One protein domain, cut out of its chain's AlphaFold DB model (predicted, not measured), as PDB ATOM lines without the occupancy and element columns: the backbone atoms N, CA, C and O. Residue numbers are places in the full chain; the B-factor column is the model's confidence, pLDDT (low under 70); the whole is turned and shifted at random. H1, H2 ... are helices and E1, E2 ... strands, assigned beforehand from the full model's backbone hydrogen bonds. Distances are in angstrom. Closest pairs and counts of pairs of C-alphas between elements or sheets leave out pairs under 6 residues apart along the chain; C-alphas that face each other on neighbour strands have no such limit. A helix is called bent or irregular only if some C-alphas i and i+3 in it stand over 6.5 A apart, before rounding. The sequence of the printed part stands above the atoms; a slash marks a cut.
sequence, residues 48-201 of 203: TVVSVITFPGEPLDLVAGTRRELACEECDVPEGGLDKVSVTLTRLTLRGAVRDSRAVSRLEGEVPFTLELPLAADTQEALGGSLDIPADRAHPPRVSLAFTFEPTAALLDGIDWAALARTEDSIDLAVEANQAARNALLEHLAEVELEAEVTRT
ATOM      1  N   THR A  48      16.975   2.419 -37.164       46.56
ATOM      2  CA  THR A  48      18.369   1.985 -37.202       46.56
ATOM      3  C   THR A  48      19.136   2.955 -36.317       46.56
ATOM      4  O   THR A  48      19.309   4.125 -36.664       46.56
ATOM      5  N   VAL A  49      19.517   2.509 -35.120       50.72
ATOM      6  CA  VAL A  49      20.351   3.305 -34.225       50.72
ATOM      7  C   VAL A  49      21.748   3.281 -34.823       50.72
ATOM      8  O   VAL A  49      22.521   2.357 -34.598       50.72
ATOM      9  N   VAL A  50      22.045   4.287 -35.643       53.09
ATOM     10  CA  VAL A  50      23.393   4.516 -36.157       53.09
ATOM     11  C   VAL A  50      24.210   5.128 -35.025       53.09
ATOM     12  O   VAL A  50      24.173   6.336 -34.787       53.09
ATOM     13  N   SER A  51      24.924   4.279 -34.294       55.59
ATOM     14  CA  SER A  51      25.922   4.720 -33.326       55.59
ATOM     15  C   SER A  51      27.216   5.042 -34.065       55.59
ATOM     16  O   SER A  51      27.906   4.148 -34.547       55.59
ATOM     17  N   VAL A  52      27.551   6.328 -34.162       59.53
ATOM     18  CA  VAL A  52      28.834   6.759 -34.725       59.53
ATOM     19  C   VAL A  52      29.890   6.690 -33.632       59.53
ATOM     20  O   VAL A  52      29.858   7.461 -32.673       59.53
ATOM     21  N   ILE A  53      30.842   5.772 -33.789       62.84
ATOM     22  CA  ILE A  53      32.051   5.746 -32.970       62.84
ATOM     23  C   ILE A  53      33.071   6.667 -33.635       62.84
ATOM     24  O   ILE A  53      33.611   6.362 -34.697       62.84
ATOM     25  N   THR A  54      33.332   7.809 -33.007       64.38
ATOM     26  CA  THR A  54      34.359   8.748 -33.467       64.38
ATOM     27  C   THR A  54      35.670   8.461 -32.746       64.38
ATOM     28  O   THR A  54      35.673   8.221 -31.541       64.38
ATOM     29  N   PHE A  55      36.793   8.549 -33.460       63.81
ATOM     30  CA  PHE A  55      38.135   8.551 -32.876       63.81
ATOM     31  C   PHE A  55      38.615  10.000 -32.709       63.81
ATOM     32  O   PHE A  55      39.222  10.550 -33.632       63.81
ATOM     33  N   PRO A  56      38.327  10.674 -31.580       60.31
ATOM     34  CA  PRO A  56      38.863  12.005 -31.335       60.31
ATOM     35  C   PRO A  56      40.380  11.909 -31.134       60.31
ATOM     36  O   PRO A  56      40.856  11.120 -30.317       60.31
ATOM     37  N   GLY A  57      41.159  12.707 -31.861       62.06
ATOM     38  CA  GLY A  57      42.610  12.675 -31.713       62.06
ATOM     39  C   GLY A  57      43.375  13.460 -32.770       62.06
ATOM     40  O   GLY A  57      42.816  14.234 -33.544       62.06
ATOM     41  N   GLU A  58      44.688  13.261 -32.758       67.25
ATOM     42  CA  GLU A  58      45.611  13.800 -33.756       67.25
ATOM     43  C   GLU A  58      45.407  13.126 -35.126       67.25
ATOM     44  O   GLU A  58      44.984  11.966 -35.165       67.25
ATOM     45  N   PRO A  59      45.750  13.806 -36.240       67.62
ATOM     46  CA  PRO A  59      45.715  13.216 -37.577       67.62
ATOM     47  C   PRO A  59      46.427  11.856 -37.637       67.62
ATOM     48  O   PRO A  59      47.488  11.676 -37.035       67.62
ATOM     49  N   LEU A  60      45.842  10.905 -38.367       71.56
ATOM     50  CA  LEU A  60      46.436   9.590 -38.608       71.56
ATOM     51  C   LEU A  60      47.336   9.648 -39.845       71.56
ATOM     52  O   LEU A  60      46.946  10.201 -40.872       71.56
ATOM     53  N   ASP A  61      48.520   9.042 -39.757       71.19
ATOM     54  CA  ASP A  61      49.340   8.764 -40.936       71.19
ATOM     55  C   ASP A  61      48.860   7.448 -41.564       71.19
ATOM     56  O   ASP A  61      49.108   6.363 -41.029       71.19
ATOM     57  N   LEU A  62      48.127   7.560 -42.674       67.50
ATOM     58  CA  LEU A  62      47.560   6.418 -43.399       67.50
ATOM     59  C   LEU A  62      48.620   5.592 -44.142       67.50
ATOM     60  O   LEU A  62      48.347   4.455 -44.503       67.50
ATOM     61  N   VAL A  63      49.820   6.138 -44.359       68.31
ATOM     62  CA  VAL A  63      50.898   5.465 -45.096       68.31
ATOM     63  C   VAL A  63      51.806   4.700 -44.142       68.31
ATOM     64  O   VAL A  63      52.139   3.544 -44.387       68.31
ATOM     65  N   ALA A  64      52.208   5.328 -43.035       73.31
ATOM     66  CA  ALA A  64      52.999   4.652 -42.007       73.31
ATOM     67  C   ALA A  64      52.165   3.636 -41.205       73.31
ATOM     68  O   ALA A  64      52.721   2.723 -40.592       73.31
ATOM     69  N   GLY A  65      50.841   3.812 -41.199       68.81
ATOM     70  CA  GLY A  65      49.938   3.125 -40.294       68.81
ATOM     71  C   GLY A  65      50.071   3.674 -38.873       68.81
ATOM     72  O   GLY A  65      51.136   4.082 -38.411       68.81
ATOM     73  N   THR A  66      48.968   3.708 -38.133       72.75
ATOM     74  CA  THR A  66      48.975   4.136 -36.731       72.75
ATOM     75  C   THR A  66      48.069   3.226 -35.922       72.75
ATOM     76  O   THR A  66      46.920   2.998 -36.291       72.75
ATOM     77  N   ARG A  67      48.564   2.734 -34.782       74.31
ATOM     78  CA  ARG A  67      47.740   2.002 -33.819       74.31
ATOM     79  C   ARG A  67      47.125   2.981 -32.825       74.31
ATOM     80  O   ARG A  67      47.842   3.757 -32.193       74.31
ATOM     81  N   ARG A  68      45.805   2.919 -32.662       73.44
ATOM     82  CA  ARG A  68      45.064   3.654 -31.633       73.44
ATOM     83  C   ARG A  68      44.235   2.683 -30.809       73.44
ATOM     84  O   ARG A  68      43.749   1.682 -31.326       73.44
ATOM     85  N   GLU A  69      44.089   2.998 -29.532       72.81
ATOM     86  CA  GLU A  69      43.107   2.354 -28.669       72.81
ATOM     87  C   GLU A  69      41.868   3.239 -28.620       72.81
ATOM     88  O   GLU A  69      41.971   4.465 -28.520       72.81
ATOM     89  N   LEU A  70      40.699   2.617 -28.725       67.88
ATOM     90  CA  LEU A  70      39.445   3.329 -28.575       67.88
ATOM     91  C   LEU A  70      39.239   3.625 -27.088       67.88
ATOM     92  O   LEU A  70      38.988   2.722 -26.292       67.88
ATOM     93  N   ALA A  71      39.383   4.894 -26.714       62.94
ATOM     94  CA  ALA A  71      39.060   5.362 -25.375       62.94
ATOM     95  C   ALA A  71      37.564   5.670 -25.316       62.94
ATOM     96  O   ALA A  71      37.102   6.681 -25.842       62.94
ATOM     97  N   CYS A  72      36.809   4.789 -24.679       59.75
ATOM     98  CA  CYS A  72      35.384   4.968 -24.463       59.75
ATOM     99  C   CYS A  72      35.001   4.434 -23.089       59.75
ATOM    100  O   CYS A  72      35.435   3.355 -22.689       59.75
ATOM    101  N   GLU A  73      34.200   5.215 -22.364       55.16
ATOM    102  CA  GLU A  73      33.660   4.801 -21.067       55.16
ATOM    103  C   GLU A  73      32.534   3.767 -21.233       55.16
ATOM    104  O   GLU A  73      32.448   2.844 -20.430       55.16
ATOM    105  N   GLU A  74      31.736   3.868 -22.305       58.16
ATOM    106  CA  GLU A  74      30.627   2.957 -22.627       58.16
ATOM    107  C   GLU A  74      30.641   2.629 -24.137       58.16
ATOM    108  O   GLU A  74      29.932   3.232 -24.937       58.16
ATOM    109  N   CYS A  75      31.503   1.694 -24.550       61.50
ATOM    110  CA  CYS A  75      31.555   1.144 -25.919       61.50
ATOM    111  C   CYS A  75      30.656  -0.084 -26.110       61.50
ATOM    112  O   CYS A  75      30.941  -0.944 -26.947       61.50
ATOM    113  N   ASP A  76      29.594  -0.208 -25.318       59.91
ATOM    114  CA  ASP A  76      28.652  -1.303 -25.489       59.91
ATOM    115  C   ASP A  76      27.899  -1.087 -26.804       59.91
ATOM    116  O   ASP A  76      26.964  -0.292 -26.903       59.91
ATOM    117  N   VAL A  77      28.358  -1.775 -27.850       61.62
ATOM    118  CA  VAL A  77      27.658  -1.816 -29.130       61.62
ATOM    119  C   VAL A  77      26.349  -2.576 -28.880       61.62
ATOM    120  O   VAL A  77      26.406  -3.707 -28.382       61.62
ATOM    121  N   PRO A  78      25.172  -1.978 -29.153       59.50
ATOM    122  CA  PRO A  78      23.902  -2.681 -28.994       59.50
ATOM    123  C   PRO A  78      23.881  -3.944 -29.867       59.50
ATOM    124  O   PRO A  78      24.631  -4.029 -30.840       59.50
ATOM    125  N   GLU A  79      23.014  -4.912 -29.538       68.12
ATOM    126  CA  GLU A  79      22.816  -6.103 -30.382       68.12
ATOM    127  C   GLU A  79      22.565  -5.650 -31.838       68.12
ATOM    128  O   GLU A  79      21.594  -4.939 -32.111       68.12
ATOM    129  N   GLY A  80      23.484  -5.985 -32.751       75.25
ATOM    130  CA  GLY A  80      23.566  -5.381 -34.084       75.25
ATOM    131  C   GLY A  80      24.893  -5.674 -34.789       75.25
ATOM    132  O   GLY A  80      25.424  -6.781 -34.687       75.25
ATOM    133  N   GLY A  81      25.441  -4.693 -35.509       73.94
ATOM    134  CA  GLY A  81      26.745  -4.824 -36.157       73.94
ATOM    135  C   GLY A  81      27.367  -3.491 -36.562       73.94
ATOM    136  O   GLY A  81      26.678  -2.475 -36.641       73.94
ATOM    137  N   LEU A  82      28.681  -3.507 -36.788       77.44
ATOM    138  CA  LEU A  82      29.412  -2.412 -37.429       77.44
ATOM    139  C   LEU A  82      29.580  -2.761 -38.906       77.44
ATOM    140  O   LEU A  82      30.177  -3.788 -39.231       77.44
ATOM    141  N   ASP A  83      29.061  -1.900 -39.770       81.00
ATOM    142  CA  ASP A  83      28.917  -2.139 -41.208       81.00
ATOM    143  C   ASP A  83      29.711  -1.149 -42.077       81.00
ATOM    144  O   ASP A  83      29.964  -1.400 -43.257       81.00
ATOM    145  N   LYS A  84      30.147  -0.023 -41.497       80.12
ATOM    146  CA  LYS A  84      30.845   1.038 -42.227       80.12
ATOM    147  C   LYS A  84      31.949   1.704 -41.415       80.12
ATOM    148  O   LYS A  84      31.779   2.020 -40.239       80.12
ATOM    149  N   VAL A  85      33.054   2.018 -42.091       79.25
ATOM    150  CA  VAL A  85      34.054   2.992 -41.639       79.25
ATOM    151  C   VAL A  85      34.021   4.229 -42.535       79.25
ATOM    152  O   VAL A  85      33.727   4.153 -43.729       79.25
ATOM    153  N   SER A  86      34.303   5.385 -41.943       80.00
ATOM    154  CA  SER A  86      34.414   6.662 -42.643       80.00
ATOM    155  C   SER A  86      35.598   7.434 -42.074       80.00
ATOM    156  O   SER A  86      35.650   7.669 -40.866       80.00
ATOM    157  N   VAL A  87      36.544   7.824 -42.927       77.12
ATOM    158  CA  VAL A  87      37.731   8.596 -42.540       77.12
ATOM    159  C   VAL A  87      37.742   9.915 -43.290       77.12
ATOM    160  O   VAL A  87      37.800   9.948 -44.514       77.12
ATOM    161  N   THR A  88      37.720  11.016 -42.551       79.75
ATOM    162  CA  THR A  88      37.788  12.357 -43.129       79.75
ATOM    163  C   THR A  88      39.223  12.729 -43.494       79.75
ATOM    164  O   THR A  88      40.097  12.774 -42.625       79.75
ATOM    165  N   LEU A  89      39.465  13.065 -44.762       77.44
ATOM    166  CA  LEU A  89      40.765  13.556 -45.216       77.44
ATOM    167  C   LEU A  89      40.912  15.057 -44.950       77.44
ATOM    168  O   LEU A  89      40.173  15.874 -45.485       77.44
ATOM    169  N   THR A  90      41.903  15.448 -44.147       80.25
ATOM    170  CA  THR A  90      42.137  16.867 -43.802       80.25
ATOM    171  C   THR A  90      43.268  17.514 -44.595       80.25
ATOM    172  O   THR A  90      43.362  18.739 -44.689       80.25
ATOM    173  N   ARG A  91      44.190  16.704 -45.116       83.75
ATOM    174  CA  ARG A  91      45.350  17.165 -45.879       83.75
ATOM    175  C   ARG A  91      45.805  16.066 -46.820       83.75
ATOM    176  O   ARG A  91      45.926  14.920 -46.402       83.75
ATOM    177  N   LEU A  92      46.151  16.458 -48.039       85.62
ATOM    178  CA  LEU A  92      46.825  15.615 -49.009       85.62
ATOM    179  C   LEU A  92      48.211  16.187 -49.314       85.62
ATOM    180  O   LEU A  92      48.361  17.374 -49.614       85.62
ATOM    181  N   THR A  93      49.230  15.337 -49.232       89.75
ATOM    182  CA  THR A  93      50.598  15.683 -49.622       89.75
ATOM    183  C   THR A  93      51.134  14.620 -50.566       89.75
ATOM    184  O   THR A  93      51.294  13.473 -50.165       89.75
ATOM    185  N   LEU A  94      51.431  15.007 -51.807       90.31
ATOM    186  CA  LEU A  94      52.050  14.138 -52.805       90.31
ATOM    187  C   LEU A  94      53.368  14.741 -53.263       90.31
ATOM    188  O   LEU A  94      53.481  15.949 -53.473       90.31
ATOM    189  N   ARG A  95      54.375  13.889 -53.428       93.19
ATOM    190  CA  ARG A  95      55.673  14.252 -53.995       93.19
ATOM    191  C   ARG A  95      56.149  13.102 -54.860       93.19
ATOM    192  O   ARG A  95      56.025  11.946 -54.467       93.19
ATOM    193  N   GLY A  96      56.714  13.419 -56.012       93.69
ATOM    194  CA  GLY A  96      57.233  12.401 -56.908       93.69
ATOM    195  C   GLY A  96      57.947  13.006 -58.098       93.69
ATOM    196  O   GLY A  96      58.264  14.195 -58.115       93.69
ATOM    197  N   ALA A  97      58.192  12.168 -59.095       94.69
ATOM    198  CA  ALA A  97      58.721  12.593 -60.372       94.69
ATOM    199  C   ALA A  97      57.988  11.875 -61.504       94.69
ATOM    200  O   ALA A  97      57.607  10.711 -61.373       94.69
ATOM    201  N   VAL A  98      57.783  12.582 -62.610       94.75
ATOM    202  CA  VAL A  98      57.162  12.052 -63.821       94.75
ATOM    203  C   VAL A  98      58.161  12.081 -64.967       94.75
ATOM    204  O   VAL A  98      58.929  13.027 -65.129       94.75
ATOM    205  N   ARG A  99      58.141  11.038 -65.795       94.75
ATOM    206  CA  ARG A  99      58.948  10.943 -67.010       94.75
ATOM    207  C   ARG A  99      58.071  10.463 -68.154       94.75
ATOM    208  O   ARG A  99      57.362   9.471 -68.007       94.75
ATOM    209  N   ASP A 100      58.159  11.118 -69.306       94.25
ATOM    210  CA  ASP A 100      57.498  10.638 -70.520       94.25
ATOM    211  C   ASP A 100      58.408   9.633 -71.244       94.25
ATOM    212  O   ASP A 100      59.489   9.965 -71.726       94.25
ATOM    213  N   SER A 101      57.987   8.367 -71.268       91.81
ATOM    214  CA  SER A 101      58.742   7.260 -71.864       91.81
ATOM    215  C   SER A 101      58.445   7.039 -73.350       91.81
ATOM    216  O   SER A 101      58.877   6.031 -73.916       91.81
ATOM    217  N   ARG A 102      57.678   7.928 -73.995       92.75
ATOM    218  CA  ARG A 102      57.431   7.871 -75.443       92.75
ATOM    219  C   ARG A 102      58.724   8.078 -76.235       92.75
ATOM    220  O   ARG A 102      59.653   8.742 -75.792       92.75
ATOM    221  N   ALA A 103      58.745   7.557 -77.465       92.44
ATOM    222  CA  ALA A 103      59.879   7.720 -78.382       92.44
ATOM    223  C   ALA A 103      60.159   9.194 -78.733       92.44
ATOM    224  O   ALA A 103      61.315   9.591 -78.855       92.44
ATOM    225  N   VAL A 104      59.101  10.000 -78.876       92.62
ATOM    226  CA  VAL A 104      59.184  11.464 -78.924       92.62
ATOM    227  C   VAL A 104      58.562  11.976 -77.637       92.62
ATOM    228  O   VAL A 104      57.340  11.936 -77.476       92.62
ATOM    229  N   SER A 105      59.417  12.380 -76.704       93.12
ATOM    230  CA  SER A 105      58.982  12.821 -75.385       93.12
ATOM    231  C   SER A 105      58.257  14.163 -75.460       93.12
ATOM    232  O   SER A 105      58.727  15.083 -76.129       93.12
ATOM    233  N   ARG A 106      57.133  14.289 -74.748       94.12
ATOM    234  CA  ARG A 106      56.439  15.570 -74.537       94.12
ATOM    235  C   ARG A 106      56.932  16.301 -73.284       94.12
ATOM    236  O   ARG A 106      56.643  17.479 -73.122       94.12
ATOM    237  N   LEU A 107      57.664  15.605 -72.411       91.44
ATOM    238  CA  LEU A 107      58.297  16.152 -71.210       91.44
ATOM    239  C   LEU A 107      59.810  15.994 -71.308       91.44
ATOM    240  O   LEU A 107      60.328  14.896 -71.521       91.44
ATOM    241  N   GLU A 108      60.543  17.085 -71.151       89.00
ATOM    242  CA  GLU A 108      61.999  17.014 -71.143       89.00
ATOM    243  C   GLU A 108      62.489  16.369 -69.843       89.00
ATOM    244  O   GLU A 108      62.382  16.952 -68.766       89.00
ATOM    245  N   GLY A 109      63.029  15.153 -69.965       90.88
ATOM    246  CA  GLY A 109      63.626  14.422 -68.852       90.88
ATOM    247  C   GLY A 109      62.626  13.947 -67.797       90.88
ATOM    248  O   GLY A 109      61.448  13.713 -68.067       90.88
ATOM    249  N   GLU A 110      63.155  13.734 -66.595       95.75
ATOM    250  CA  GLU A 110      62.376  13.467 -65.391       95.75
ATOM    251  C   GLU A 110      62.058  14.797 -64.701       95.75
ATOM    252  O   GLU A 110      62.934  15.646 -64.545       95.75
ATOM    253  N   VAL A 111      60.797  14.979 -64.322       96.31
ATOM    254  CA  VAL A 111      60.263  16.249 -63.833       96.31
ATOM    255  C   VAL A 111      59.677  16.028 -62.445       96.31
ATOM    256  O   VAL A 111      58.722  15.256 -62.321       96.31
ATOM    257  N   PRO A 112      60.210  16.670 -61.395       97.19
ATOM    258  CA  PRO A 112      59.636  16.566 -60.065       97.19
ATOM    259  C   PRO A 112      58.255  17.223 -60.021       97.19
ATOM    260  O   PRO A 112      58.017  18.254 -60.656       97.19
ATOM    261  N   PHE A 113      57.354  16.648 -59.230       96.06
ATOM    262  CA  PHE A 113      56.058  17.241 -58.941       96.06
ATOM    263  C   PHE A 113      55.744  17.230 -57.449       96.06
ATOM    264  O   PHE A 113      56.220  16.375 -56.693       96.06
ATOM    265  N   THR A 114      54.911  18.180 -57.037       96.50
ATOM    266  CA  THR A 114      54.409  18.283 -55.667       96.50
ATOM    267  C   THR A 114      52.927  18.642 -55.648       96.50
ATOM    268  O   THR A 114      52.406  19.255 -56.579       96.50
ATOM    269  N   LEU A 115      52.253  18.239 -54.578       93.69
ATOM    270  CA  LEU A 115      50.934  18.708 -54.186       93.69
ATOM    271  C   LEU A 115      50.940  18.849 -52.670       93.69
ATOM    272  O   LEU A 115      51.187  17.873 -51.965       93.69
ATOM    273  N   GLU A 116      50.631  20.038 -52.171       93.38
ATOM    274  CA  GLU A 116      50.306  20.255 -50.764       93.38
ATOM    275  C   GLU A 116      48.936  20.920 -50.697       93.38
ATOM    276  O   GLU A 116      48.780  22.093 -51.027       93.38
ATOM    277  N   LEU A 117      47.926  20.142 -50.310       88.38
ATOM    278  CA  LEU A 117      46.537  20.573 -50.334       88.38
ATOM    279  C   LEU A 117      45.898  20.387 -48.954       88.38
ATOM    280  O   LEU A 117      45.625  19.252 -48.553       88.38
ATOM    281  N   PRO A 118      45.648  21.471 -48.200       87.38
ATOM    282  CA  PRO A 118      44.699  21.410 -47.099       87.38
ATOM    283  C   PRO A 118      43.288  21.218 -47.669       87.38
ATOM    284  O   PRO A 118      42.889  21.938 -48.584       87.38
ATOM    285  N   LEU A 119      42.536  20.263 -47.125       81.19
ATOM    286  CA  LEU A 119      41.150  20.014 -47.517       81.19
ATOM    287  C   LEU A 119      40.238  20.773 -46.549       81.19
ATOM    288  O   LEU A 119      40.287  20.567 -45.331       81.19
ATOM    289  N   ALA A 120      39.467  21.718 -47.085       71.81
ATOM    290  CA  ALA A 120      38.531  22.515 -46.304       71.81
ATOM    291  C   ALA A 120      37.335  21.653 -45.872       71.81
ATOM    292  O   ALA A 120      37.034  20.648 -46.502       71.81
ATOM    293  N   ALA A 121      36.644  22.028 -44.794       68.00
ATOM    294  CA  ALA A 121      35.579  21.203 -44.208       68.00
ATOM    295  C   ALA A 121      34.412  20.887 -45.167       68.00
ATOM    296  O   ALA A 121      33.729  19.885 -45.001       68.00
ATOM    297  N   ASP A 122      34.194  21.724 -46.177       62.28
ATOM    298  CA  ASP A 122      33.206  21.562 -47.248       62.28
ATOM    299  C   ASP A 122      33.709  20.733 -48.445       62.28
ATOM    300  O   ASP A 122      32.915  20.325 -49.287       62.28
ATOM    301  N   THR A 123      35.015  20.467 -48.506       58.66
ATOM    302  CA  THR A 123      35.704  19.628 -49.509       58.66
ATOM    303  C   THR A 123      36.335  18.385 -48.882       58.66
ATOM    304  O   THR A 123      37.102  17.671 -49.522       58.66
ATOM    305  N   GLN A 124      36.027  18.136 -47.607       67.25
ATOM    306  CA  GLN A 124      36.452  16.965 -46.864       67.25
ATOM    307  C   GLN A 124      35.737  15.741 -47.421       67.25
ATOM    308  O   GLN A 124      34.609  15.425 -47.041       67.25
ATOM    309  N   GLU A 125      36.408  15.051 -48.332       64.69
ATOM    310  CA  GLU A 125      35.970  13.736 -48.761       64.69
ATOM    311  C   GLU A 125      36.214  12.721 -47.647       64.69
ATOM    312  O   GLU A 125      37.245  12.716 -46.960       64.69
ATOM    313  N   ALA A 126      35.202  11.887 -47.443       70.75
ATOM    314  CA  ALA A 126      35.286  10.752 -46.555       70.75
ATOM    315  C   ALA A 126      35.724   9.540 -47.371       70.75
ATOM    316  O   ALA A 126      34.993   9.102 -48.257       70.75
ATOM    317  N   LEU A 127      36.879   8.975 -47.034       75.25
ATOM    318  CA  LEU A 127      37.223   7.640 -47.496       75.25
ATOM    319  C   LEU A 127      36.311   6.645 -46.779       75.25
ATOM    320  O   LEU A 127      36.236   6.631 -45.544       75.25
ATOM    321  N   GLY A 128      35.584   5.856 -47.561       77.81
ATOM    322  CA  GLY A 128      34.671   4.835 -47.071       77.81
ATOM    323  C   GLY A 128      35.292   3.447 -47.142       77.81
ATOM    324  O   GLY A 128      36.071   3.147 -48.043       77.81
ATOM    325  N   GLY A 129      34.907   2.594 -46.202       78.00
ATOM    326  CA  GLY A 129      35.151   1.157 -46.267       78.00
ATOM    327  C   GLY A 129      33.962   0.405 -45.686       78.00
ATOM    328  O   GLY A 129      33.253   0.928 -44.814       78.00
ATOM    329  N   SER A 130      33.725  -0.806 -46.179       80.75
ATOM    330  CA  SER A 130      32.741  -1.710 -45.590       80.75
ATOM    331  C   SER A 130      33.350  -2.454 -44.401       80.75
ATOM    332  O   SER A 130      34.547  -2.736 -44.351       80.75
ATOM    333  N   LEU A 131      32.513  -2.738 -43.411       80.88
ATOM    334  CA  LEU A 131      32.829  -3.595 -42.279       80.88
ATOM    335  C   LEU A 131      31.770  -4.690 -42.191       80.88
ATOM    336  O   LEU A 131      30.641  -4.518 -42.639       80.88
ATOM    337  N   ASP A 132      32.139  -5.817 -41.600       81.25
ATOM    338  CA  ASP A 132      31.178  -6.839 -41.199       81.25
ATOM    339  C   ASP A 132      31.592  -7.372 -39.832       81.25
ATOM    340  O   ASP A 132      32.415  -8.285 -39.695       81.25
ATOM    341  N   ILE A 133      31.094  -6.707 -38.790       77.69
ATOM    342  CA  ILE A 133      31.375  -7.073 -37.407       77.69
ATOM    343  C   ILE A 133      30.049  -7.298 -36.695       77.69
ATOM    344  O   ILE A 133      29.436  -6.325 -36.249       77.69
ATOM    345  N   PRO A 134      29.603  -8.557 -36.540       74.56
ATOM    346  CA  PRO A 134      28.437  -8.842 -35.724       74.56
ATOM    347  C   PRO A 134      28.751  -8.525 -34.259       74.56
ATOM    348  O   PRO A 134      29.770  -8.965 -33.718       74.56
ATOM    349  N   ALA A 135      27.858  -7.773 -33.625       72.38
ATOM    350  CA  ALA A 135      27.853  -7.489 -32.200       72.38
ATOM    351  C   ALA A 135      26.642  -8.203 -31.586       72.38
ATOM    352  O   ALA A 135      25.544  -7.659 -31.506       72.38
ATOM    353  N   ASP A 136      26.827  -9.464 -31.198       71.69
ATOM    354  CA  ASP A 136      25.785 -10.293 -30.594       71.69
ATOM    355  C   ASP A 136      26.341 -11.106 -29.412       71.69
ATOM    356  O   ASP A 136      27.529 -11.070 -29.088       71.69
ATOM    357  N   ARG A 137      25.479 -11.875 -28.742       68.75
ATOM    358  CA  ARG A 137      25.866 -12.658 -27.554       68.75
ATOM    359  C   ARG A 137      26.884 -13.767 -27.833       68.75
ATOM    360  O   ARG A 137      27.508 -14.250 -26.891       68.75
ATOM    361  N   ALA A 138      27.010 -14.211 -29.080       68.69
ATOM    362  CA  ALA A 138      27.985 -15.207 -29.510       68.69
ATOM    363  C   ALA A 138      29.315 -14.570 -29.958       68.69
ATOM    364  O   ALA A 138      30.319 -15.276 -30.071       68.69
ATOM    365  N   HIS A 139      29.339 -13.252 -30.171       68.19
ATOM    366  CA  HIS A 139      30.466 -12.507 -30.715       68.19
ATOM    367  C   HIS A 139      30.874 -11.361 -29.774       68.19
ATOM    368  O   HIS A 139      30.386 -10.240 -29.916       68.19
ATOM    369  N   PRO A 140      31.778 -11.608 -28.803       64.50
ATOM    370  CA  PRO A 140      32.257 -10.545 -27.925       64.50
ATOM    371  C   PRO A 140      32.922  -9.426 -28.751       64.50
ATOM    372  O   PRO A 140      33.678  -9.732 -29.676       64.50
ATOM    373  N   PRO A 141      32.725  -8.139 -28.400       62.38
ATOM    374  CA  PRO A 141      33.121  -6.986 -29.224       62.38
ATOM    375  C   PRO A 141      34.639  -6.732 -29.274       62.38
ATOM    376  O   PRO A 141      35.091  -5.671 -29.699       62.38
ATOM    377  N   ARG A 142      35.463  -7.687 -28.826       72.62
ATOM    378  CA  ARG A 142      36.922  -7.555 -28.798       72.62
ATOM    379  C   ARG A 142      37.498  -7.834 -30.182       72.62
ATOM    380  O   ARG A 142      37.894  -8.955 -30.509       72.62
ATOM    381  N   VAL A 143      37.517  -6.786 -30.994       75.50
ATOM    382  CA  VAL A 143      38.052  -6.800 -32.353       75.50
ATOM    383  C   VAL A 143      39.221  -5.833 -32.478       75.50
ATOM    384  O   VAL A 143      39.213  -4.733 -31.932       75.50
ATOM    385  N   SER A 144      40.238  -6.261 -33.213       77.06
ATOM    386  CA  SER A 144      41.276  -5.396 -33.747       77.06
ATOM    387  C   SER A 144      40.902  -5.060 -35.181       77.06
ATOM    388  O   SER A 144      40.667  -5.966 -35.981       77.06
ATOM    389  N   LEU A 145      40.871  -3.767 -35.486       76.88
ATOM    390  CA  LEU A 145      40.640  -3.256 -36.830       76.88
ATOM    391  C   LEU A 145      41.953  -2.735 -37.387       76.88
ATOM    392  O   LEU A 145      42.612  -1.908 -36.753       76.88
ATOM    393  N   ALA A 146      42.331  -3.237 -38.553       79.19
ATOM    394  CA  ALA A 146      43.386  -2.662 -39.362       79.19
ATOM    395  C   ALA A 146      42.749  -2.126 -40.641       79.19
ATOM    396  O   ALA A 146      41.974  -2.821 -41.287       79.19
ATOM    397  N   PHE A 147      43.054  -0.875 -40.970       76.75
ATOM    398  CA  PHE A 147      42.610  -0.252 -42.207       76.75
ATOM    399  C   PHE A 147      43.828  -0.009 -43.079       76.75
ATOM    400  O   PHE A 147      44.814   0.561 -42.605       76.75
ATOM    401  N   THR A 148      43.741  -0.425 -44.334       78.06
ATOM    402  CA  THR A 148      44.796  -0.233 -45.323       78.06
ATOM    403  C   THR A 148      44.290   0.719 -46.392       78.06
ATOM    404  O   THR A 148      43.207   0.549 -46.947       78.06
ATOM    405  N   PHE A 149      45.091   1.745 -46.664       78.75
ATOM    406  CA  PHE A 149      44.890   2.662 -47.772       78.75
ATOM    407  C   PHE A 149      46.070   2.495 -48.728       78.75
ATOM    408  O   PHE A 149      47.197   2.845 -48.371       78.75
ATOM    409  N   GLU A 150      45.832   1.944 -49.919       80.88
ATOM    410  CA  GLU A 150      46.888   1.689 -50.905       80.88
ATOM    411  C   GLU A 150      46.707   2.571 -52.154       80.88
ATOM    412  O   GLU A 150      46.155   2.141 -53.169       80.88
ATOM    413  N   PRO A 151      47.166   3.836 -52.108       76.94
ATOM    414  CA  PRO A 151      47.142   4.707 -53.269       76.94
ATOM    415  C   PRO A 151      48.162   4.202 -54.291       76.94
ATOM    416  O   PRO A 151      49.370   4.200 -54.047       76.94
ATOM    417  N   THR A 152      47.686   3.785 -55.461       84.81
ATOM    418  CA  THR A 152      48.558   3.342 -56.554       84.81
ATOM    419  C   THR A 152      48.820   4.472 -57.550       84.81
ATOM    420  O   THR A 152      48.243   5.560 -57.468       84.81
ATOM    421  N   ALA A 153      49.675   4.213 -58.546       85.50
ATOM    422  CA  ALA A 153      49.889   5.142 -59.656       85.50
ATOM    423  C   ALA A 153      48.597   5.464 -60.436       85.50
ATOM    424  O   ALA A 153      48.569   6.484 -61.117       85.50
ATOM    425  N   ALA A 154      47.535   4.660 -60.286       87.00
ATOM    426  CA  ALA A 154      46.232   4.909 -60.896       87.00
ATOM    427  C   ALA A 154      45.616   6.257 -60.481       87.00
ATOM    428  O   ALA A 154      44.914   6.873 -61.272       87.00
ATOM    429  N   LEU A 155      45.954   6.788 -59.296       88.38
ATOM    430  CA  LEU A 155      45.533   8.138 -58.886       88.38
ATOM    431  C   LEU A 155      45.964   9.233 -59.870       88.38
ATOM    432  O   LEU A 155      45.360  10.302 -59.938       88.38
ATOM    433  N   LEU A 156      47.047   8.977 -60.600       91.81
ATOM    434  CA  LEU A 156      47.665   9.905 -61.536       91.81
ATOM    435  C   LEU A 156      47.245   9.648 -62.989       91.81
ATOM    436  O   LEU A 156      47.735  10.339 -63.891       91.81
ATOM    437  N   ASP A 157      46.380   8.661 -63.229       90.69
ATOM    438  CA  ASP A 157      45.883   8.356 -64.564       90.69
ATOM    439  C   ASP A 157      45.077   9.537 -65.120       90.69
ATOM    440  O   ASP A 157      44.575  10.395 -64.399       90.69
ATOM    441  N   GLY A 158      45.026   9.657 -66.445       90.06
ATOM    442  CA  GLY A 158      44.310  10.748 -67.116       90.06
ATOM    443  C   GLY A 158      44.957  12.139 -67.007       90.06
ATOM    444  O   GLY A 158      44.609  13.021 -67.795       90.06
ATOM    445  N   ILE A 159      45.939  12.348 -66.124       94.75
ATOM    446  CA  ILE A 159      46.663  13.621 -66.024       94.75
ATOM    447  C   ILE A 159      47.586  13.795 -67.237       94.75
ATOM    448  O   ILE A 159      48.542  13.039 -67.441       94.75
ATOM    449  N   ASP A 160      47.357  14.843 -68.037       95.25
ATOM    450  CA  ASP A 160      48.292  15.226 -69.097       95.25
ATOM    451  C   ASP A 160      49.436  16.081 -68.545       95.25
ATOM    452  O   ASP A 160      49.451  17.306 -68.655       95.25
ATOM    453  N   TRP A 161      50.433  15.407 -67.976       95.69
ATOM    454  CA  TRP A 161      51.608  16.019 -67.353       95.69
ATOM    455  C   TRP A 161      52.361  17.021 -68.240       95.69
ATOM    456  O   TRP A 161      52.972  17.954 -67.728       95.69
ATOM    457  N   ALA A 162      52.325  16.845 -69.564       94.38
ATOM    458  CA  ALA A 162      52.994  17.741 -70.506       94.38
ATOM    459  C   ALA A 162      52.251  19.074 -70.708       94.38
ATOM    460  O   ALA A 162      52.849  20.041 -71.171       94.38
ATOM    461  N   ALA A 163      50.957  19.118 -70.381       95.31
ATOM    462  CA  ALA A 163      50.116  20.305 -70.497       95.31
ATOM    463  C   ALA A 163      50.075  21.139 -69.204       95.31
ATOM    464  O   ALA A 163      49.503  22.228 -69.201       95.31
ATOM    465  N   LEU A 164      50.660  20.635 -68.112       97.12
ATOM    466  CA  LEU A 164      50.630  21.305 -66.816       97.12
ATOM    467  C   LEU A 164      51.554  22.520 -66.781       97.12
ATOM    468  O   LEU A 164      52.661  22.519 -67.328       97.12
ATOM    469  N   ALA A 165      51.103  23.551 -66.072       96.25
ATOM    470  CA  ALA A 165      51.924  24.699 -65.756       96.25
ATOM    471  C   ALA A 165      53.081  24.275 -64.846       96.25
ATOM    472  O   ALA A 165      52.898  23.557 -63.858       96.25
ATOM    473  N   ARG A 166      54.276  24.754 -65.187       94.50
ATOM    474  CA  ARG A 166      55.494  24.545 -64.410       94.50
ATOM    475  C   ARG A 166      55.778  25.732 -63.502       94.50
ATOM    476  O   ARG A 166      55.619  26.883 -63.907       94.50
ATOM    477  N   THR A 167      56.289  25.421 -62.323       89.81
ATOM    478  CA  THR A 167      56.924  26.361 -61.405       89.81
ATOM    479  C   THR A 167      58.415  26.050 -61.411       89.81
ATOM    480  O   THR A 167      58.852  25.060 -60.820       89.81
ATOM    481  N   GLU A 168      59.186  26.871 -62.130       87.56
ATOM    482  CA  GLU A 168      60.615  26.638 -62.379       87.56
ATOM    483  C   GLU A 168      60.855  25.256 -63.026       87.56
ATOM    484  O   GLU A 168      60.302  24.963 -64.090       87.56
ATOM    485  N   ASP A 169      61.647  24.399 -62.378       89.88
ATOM    486  CA  ASP A 169      61.987  23.048 -62.833       89.88
ATOM    487  C   ASP A 169      61.003  21.971 -62.340       89.88
ATOM    488  O   ASP A 169      61.244  20.778 -62.520       89.88
ATOM    489  N   SER A 170      59.887  22.367 -61.720       95.62
ATOM    490  CA  SER A 170      58.924  21.448 -61.104       95.62
ATOM    491  C   SER A 170      57.482  21.704 -61.543       95.62
ATOM    492  O   SER A 170      57.143  22.760 -62.076       95.62
ATOM    493  N   ILE A 171      56.615  20.719 -61.318       97.12
ATOM    494  CA  ILE A 171      55.165  20.858 -61.462       97.12
ATOM    495  C   ILE A 171      54.558  20.946 -60.061       97.12
ATOM    496  O   ILE A 171      54.608  19.990 -59.291       97.12
ATOM    497  N   ASP A 172      53.957  22.083 -59.732       96.62
ATOM    498  CA  ASP A 172      53.161  22.222 -58.513       96.62
ATOM    499  C   ASP A 172      51.676  22.079 -58.866       96.62
ATOM    500  O   ASP A 172      51.116  22.898 -59.591       96.62
ATOM    501  N   LEU A 173      51.030  21.017 -58.387       95.75
ATOM    502  CA  LEU A 173      49.610  20.746 -58.631       95.75
ATOM    503  C   LEU A 173      48.680  21.645 -57.793       95.75
ATOM    504  O   LEU A 173      47.475  21.708 -58.057       95.75
ATOM    505  N   ALA A 174      49.204  22.359 -56.792       93.62
ATOM    506  CA  ALA A 174      48.428  23.283 -55.970       93.62
ATOM    507  C   ALA A 174      48.155  24.624 -56.674       93.62
ATOM    508  O   ALA A 174      47.196  25.312 -56.319       93.62
ATOM    509  N   VAL A 175      48.937  24.993 -57.698       95.06
ATOM    510  CA  VAL A 175      48.720  26.256 -58.421       95.06
ATOM    511  C   VAL A 175      47.385  26.251 -59.171       95.06
ATOM    512  O   VAL A 175      46.888  25.214 -59.621       95.06
ATOM    513  N   GLU A 176      46.792  27.434 -59.332       95.38
ATOM    514  CA  GLU A 176      45.484  27.604 -59.981       95.38
ATOM    515  C   GLU A 176      45.477  27.072 -61.421       95.38
ATOM    516  O   GLU A 176      44.547  26.382 -61.827       95.38
ATOM    517  N   ALA A 177      46.566  27.292 -62.163       96.69
ATOM    518  CA  ALA A 177      46.706  26.824 -63.540       96.69
ATOM    519  C   ALA A 177      46.619  25.290 -63.692       96.69
ATOM    520  O   ALA A 177      46.291  24.809 -64.773       96.69
ATOM    521  N   ASN A 178      46.858  24.529 -62.617       97.06
ATOM    522  CA  ASN A 178      46.792  23.065 -62.600       97.06
ATOM    523  C   ASN A 178      45.513  22.529 -61.924       97.06
ATOM    524  O   ASN A 178      45.423  21.338 -61.626       97.06
ATOM    525  N   GLN A 179      44.498  23.376 -61.702       94.94
ATOM    526  CA  GLN A 179      43.261  22.998 -61.009       94.94
ATOM    527  C   GLN A 179      42.547  21.791 -61.624       94.94
ATOM    528  O   GLN A 179      42.071  20.940 -60.882       94.94
ATOM    529  N   ALA A 180      42.486  21.682 -62.953       94.44
ATOM    530  CA  ALA A 180      41.820  20.552 -63.602       94.44
ATOM    531  C   ALA A 180      42.483  19.206 -63.253       94.44
ATOM    532  O   ALA A 180      41.792  18.241 -62.945       94.44
ATOM    533  N   ALA A 181      43.820  19.161 -63.232       94.75
ATOM    534  CA  ALA A 181      44.563  17.963 -62.846       94.75
ATOM    535  C   ALA A 181      44.414  17.650 -61.354       94.75
ATOM    536  O   ALA A 181      44.261  16.490 -60.983       94.75
ATOM    537  N   ARG A 182      44.407  18.682 -60.500       92.94
ATOM    538  CA  ARG A 182      44.130  18.521 -59.067       92.94
ATOM    539  C   ARG A 182      42.731  17.955 -58.822       92.94
ATOM    540  O   ARG A 182      42.591  17.080 -57.982       92.94
ATOM    541  N   ASN A 183      41.720  18.428 -59.547       90.56
ATOM    542  CA  ASN A 183      40.353  17.929 -59.415       90.56
ATOM    543  C   ASN A 183      40.238  16.467 -59.862       90.56
ATOM    544  O   ASN A 183      39.703  15.670 -59.108       90.56
ATOM    545  N   ALA A 184      40.812  16.102 -61.014       91.25
ATOM    546  CA  ALA A 184      40.830  14.709 -61.471       91.25
ATOM    547  C   ALA A 184      41.522  13.775 -60.460       91.25
ATOM    548  O   ALA A 184      41.071  12.664 -60.210       91.25
ATOM    549  N   LEU A 185      42.599  14.249 -59.828       90.56
ATOM    550  CA  LEU A 185      43.286  13.503 -58.779       90.56
ATOM    551  C   LEU A 185      42.419  13.300 -57.526       90.56
ATOM    552  O   LEU A 185      42.482  12.236 -56.920       90.56
ATOM    553  N   LEU A 186      41.633  14.306 -57.131       86.62
ATOM    554  CA  LEU A 186      40.684  14.180 -56.021       86.62
ATOM    555  C   LEU A 186      39.530  13.235 -56.377       86.62
ATOM    556  O   LEU A 186      39.174  12.398 -55.563       86.62
ATOM    557  N   GLU A 187      39.025  13.289 -57.609       85.88
ATOM    558  CA  GLU A 187      38.005  12.351 -58.093       85.88
ATOM    559  C   GLU A 187      38.501  10.897 -58.020       85.88
ATOM    560  O   GLU A 187      37.819  10.051 -57.451       85.88
ATOM    561  N   HIS A 188      39.721  10.607 -58.488       87.38
ATOM    562  CA  HIS A 188      40.300   9.265 -58.340       87.38
ATOM    563  C   HIS A 188      40.566   8.887 -56.882       87.38
ATOM    564  O   HIS A 188      40.478   7.715 -56.528       87.38
ATOM    565  N   LEU A 189      40.907   9.855 -56.029       84.56
ATOM    566  CA  LEU A 189      41.102   9.613 -54.602       84.56
ATOM    567  C   LEU A 189      39.800   9.170 -53.923       84.56
ATOM    568  O   LEU A 189      39.849   8.280 -53.077       84.56
ATOM    569  N   ALA A 190      38.659   9.740 -54.322       81.25
ATOM    570  CA  ALA A 190      37.334   9.366 -53.834       81.25
ATOM    571  C   ALA A 190      36.941   7.923 -54.192       81.25
ATOM    572  O   ALA A 190      36.135   7.307 -53.496       81.25
ATOM    573  N   GLU A 191      37.499   7.387 -55.280       83.81
ATOM    574  CA  GLU A 191      37.261   6.017 -55.745       83.81
ATOM    575  C   GLU A 191      38.130   4.976 -55.020       83.81
ATOM    576  O   GLU A 191      37.889   3.776 -55.155       83.81
ATOM    577  N   VAL A 192      39.133   5.402 -54.243       81.88
ATOM    578  CA  VAL A 192      39.965   4.478 -53.465       81.88
ATOM    579  C   VAL A 192      39.222   4.057 -52.201       81.88
ATOM    580  O   VAL A 192      39.033   4.844 -51.272       81.88
ATOM    581  N   GLU A 193      38.837   2.786 -52.146       80.81
ATOM    582  CA  GLU A 193      38.221   2.201 -50.959       80.81
ATOM    583  C   GLU A 193      39.255   1.940 -49.855       80.81
ATOM    584  O   GLU A 193      40.400   1.559 -50.107       80.81
ATOM    585  N   LEU A 194      38.834   2.130 -48.602       81.38
ATOM    586  CA  LEU A 194      39.588   1.655 -47.446       81.38
ATOM    587  C   LEU A 194      39.335   0.166 -47.262       81.38
ATOM    588  O   LEU A 194      38.214  -0.249 -46.956       81.38
ATOM    589  N   GLU A 195      40.393  -0.626 -47.370       82.38
ATOM    590  CA  GLU A 195      40.321  -2.035 -47.019       82.38
ATOM    591  C   GLU A 195      40.337  -2.180 -45.501       82.38
ATOM    592  O   GLU A 195      41.169  -1.583 -44.813       82.38
ATOM    593  N   ALA A 196      39.419  -2.983 -44.971       82.00
ATOM    594  CA  ALA A 196      39.335  -3.268 -43.552       82.00
ATOM    595  C   ALA A 196      39.641  -4.742 -43.278       82.00
ATOM    596  O   ALA A 196      38.986  -5.645 -43.795       82.00
ATOM    597  N   GLU A 197      40.607  -4.984 -42.401       83.75
ATOM    598  CA  GLU A 197      40.888  -6.292 -41.833       83.75
ATOM    599  C   GLU A 197      40.380  -6.337 -40.389       83.75
ATOM    600  O   GLU A 197      40.754  -5.526 -39.534       83.75
ATOM    601  N   VAL A 198      39.526  -7.323 -40.113       82.38
ATOM    602  CA  VAL A 198      38.946  -7.556 -38.790       82.38
ATOM    603  C   VAL A 198      39.578  -8.801 -38.188       82.38
ATOM    604  O   VAL A 198      39.369  -9.917 -38.664       82.38
ATOM    605  N   THR A 199      40.307  -8.634 -37.086       82.25
ATOM    606  CA  THR A 199      40.841  -9.760 -36.311       82.25
ATOM    607  C   THR A 199      40.163  -9.834 -34.951       82.25
ATOM    608  O   THR A 199      40.198  -8.881 -34.176       82.25
ATOM    609  N   ARG A 200      39.581 -10.989 -34.612       80.12
ATOM    610  CA  ARG A 200      39.067 -11.241 -33.258       80.12
ATOM    611  C   ARG A 200      40.221 -11.590 -32.328       80.12
ATOM    612  O   ARG A 200      40.949 -12.550 -32.577       80.12
ATOM    613  N   THR A 201      40.389 -10.827 -31.256       69.38
ATOM    614  CA  THR A 201      41.418 -11.111 -30.248       69.38
ATOM    615  C   THR A 201      40.848 -12.070 -29.207       69.38
ATOM    616  O   THR A 201      39.905 -11.712 -28.501       69.38
TER     617      THR A 201
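AT A GLANCE: This is residues 48 to 201 of the 203 residues of an uncharacterized protein of Pyxidicoccus fallax (UniProt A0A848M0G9). This is a loose rod with two unlike ends: at one end the strand pairs E1-E4 and E5-E6 come close to each other through E4 and E6, and at the other end lie the long hairpin E2-E3, the helices H1 and H2 and the winding stretch of residues 157 to 175. E1 runs on into E2 at 64 degrees and joins the two ends, while residues 48 to 79, with no named element, loop along the strand-pair end. The printed part has 154 residues, with named elements in the order E1 E2 E3 E4 E5 H1 H2 E6; the strands form three antiparallel sheets of two, E1 - E4, E2 - E3 and E5 - E6. The class is mixed, helices and strands, with 68 residues, under half, in named elements. The radius of gyration of the C-alphas is 20.1 A, and the spans are 66 by 31 by 26 A.

IN THESE COORDINATES: Start at C-alpha 48, (18.369, 1.985, -37.202), and pass residues 48 to 79 to reach E1, residues 80 to 88, 24.5 A long, which begins at C-alpha 80, (23.566, -5.381, -34.084). E2, residues 91 to 99, runs 25.9 A, and E3, residues 110 to 118, runs 26.6 A. E4, residues 126 to 135, measures 24.4 A and bends by 60 degrees at residue 132. Next come E5, residues 143 to 148, 16.0 A, and H1, residues 153 to 156, 5.6 A. H2, residues 176 to 190, measures 20.9 A and is irregular, with C-alphas 177 and 180 8.0 A apart. E6, residues 195 to 200, 16.6 A, ends at (39.067, -11.241, -33.258).

HOW THE PARTS SIT: Look first at E1 and E4, antiparallel at 161 degrees, where N 85 and O 129 are 2.9 A apart, within hydrogen-bond range. E2 and E3 are a hairpin at 170 degrees, with N 94 and O 115 at 2.9 A. Residues 113 to 114 of E3 pair in parallel with residues 171 to 172. E5 and E6 are antiparallel at 159 degrees, with N 146 and O 197 at 2.9 A. The closest C-alphas of E4 and E6, Gly 129 and Glu 195, are 6.1 A apart. H2 touches H1 with residues 185 to 189 alone; their closest C-alphas, Leu 155 and His 188, are 5.4 A apart. H2 and E3 are only just apart, at 8.4 A. H2 has 9 of 11 O i to N i+4 pairs within hydrogen-bond range; H1 is too short for such a pair.

THE WHOLE: Look for the two farthest C-alphas at Val 104 and Arg 137, 65.8 A apart. The printed part has no cut, and the link from H1 to H2, 19 residues, is long. The mean pLDDT of the printed part is 80.4; 36 residues are under 70, among them 48 to 59, 70 to 79, 121 to 125 and 137 to 141.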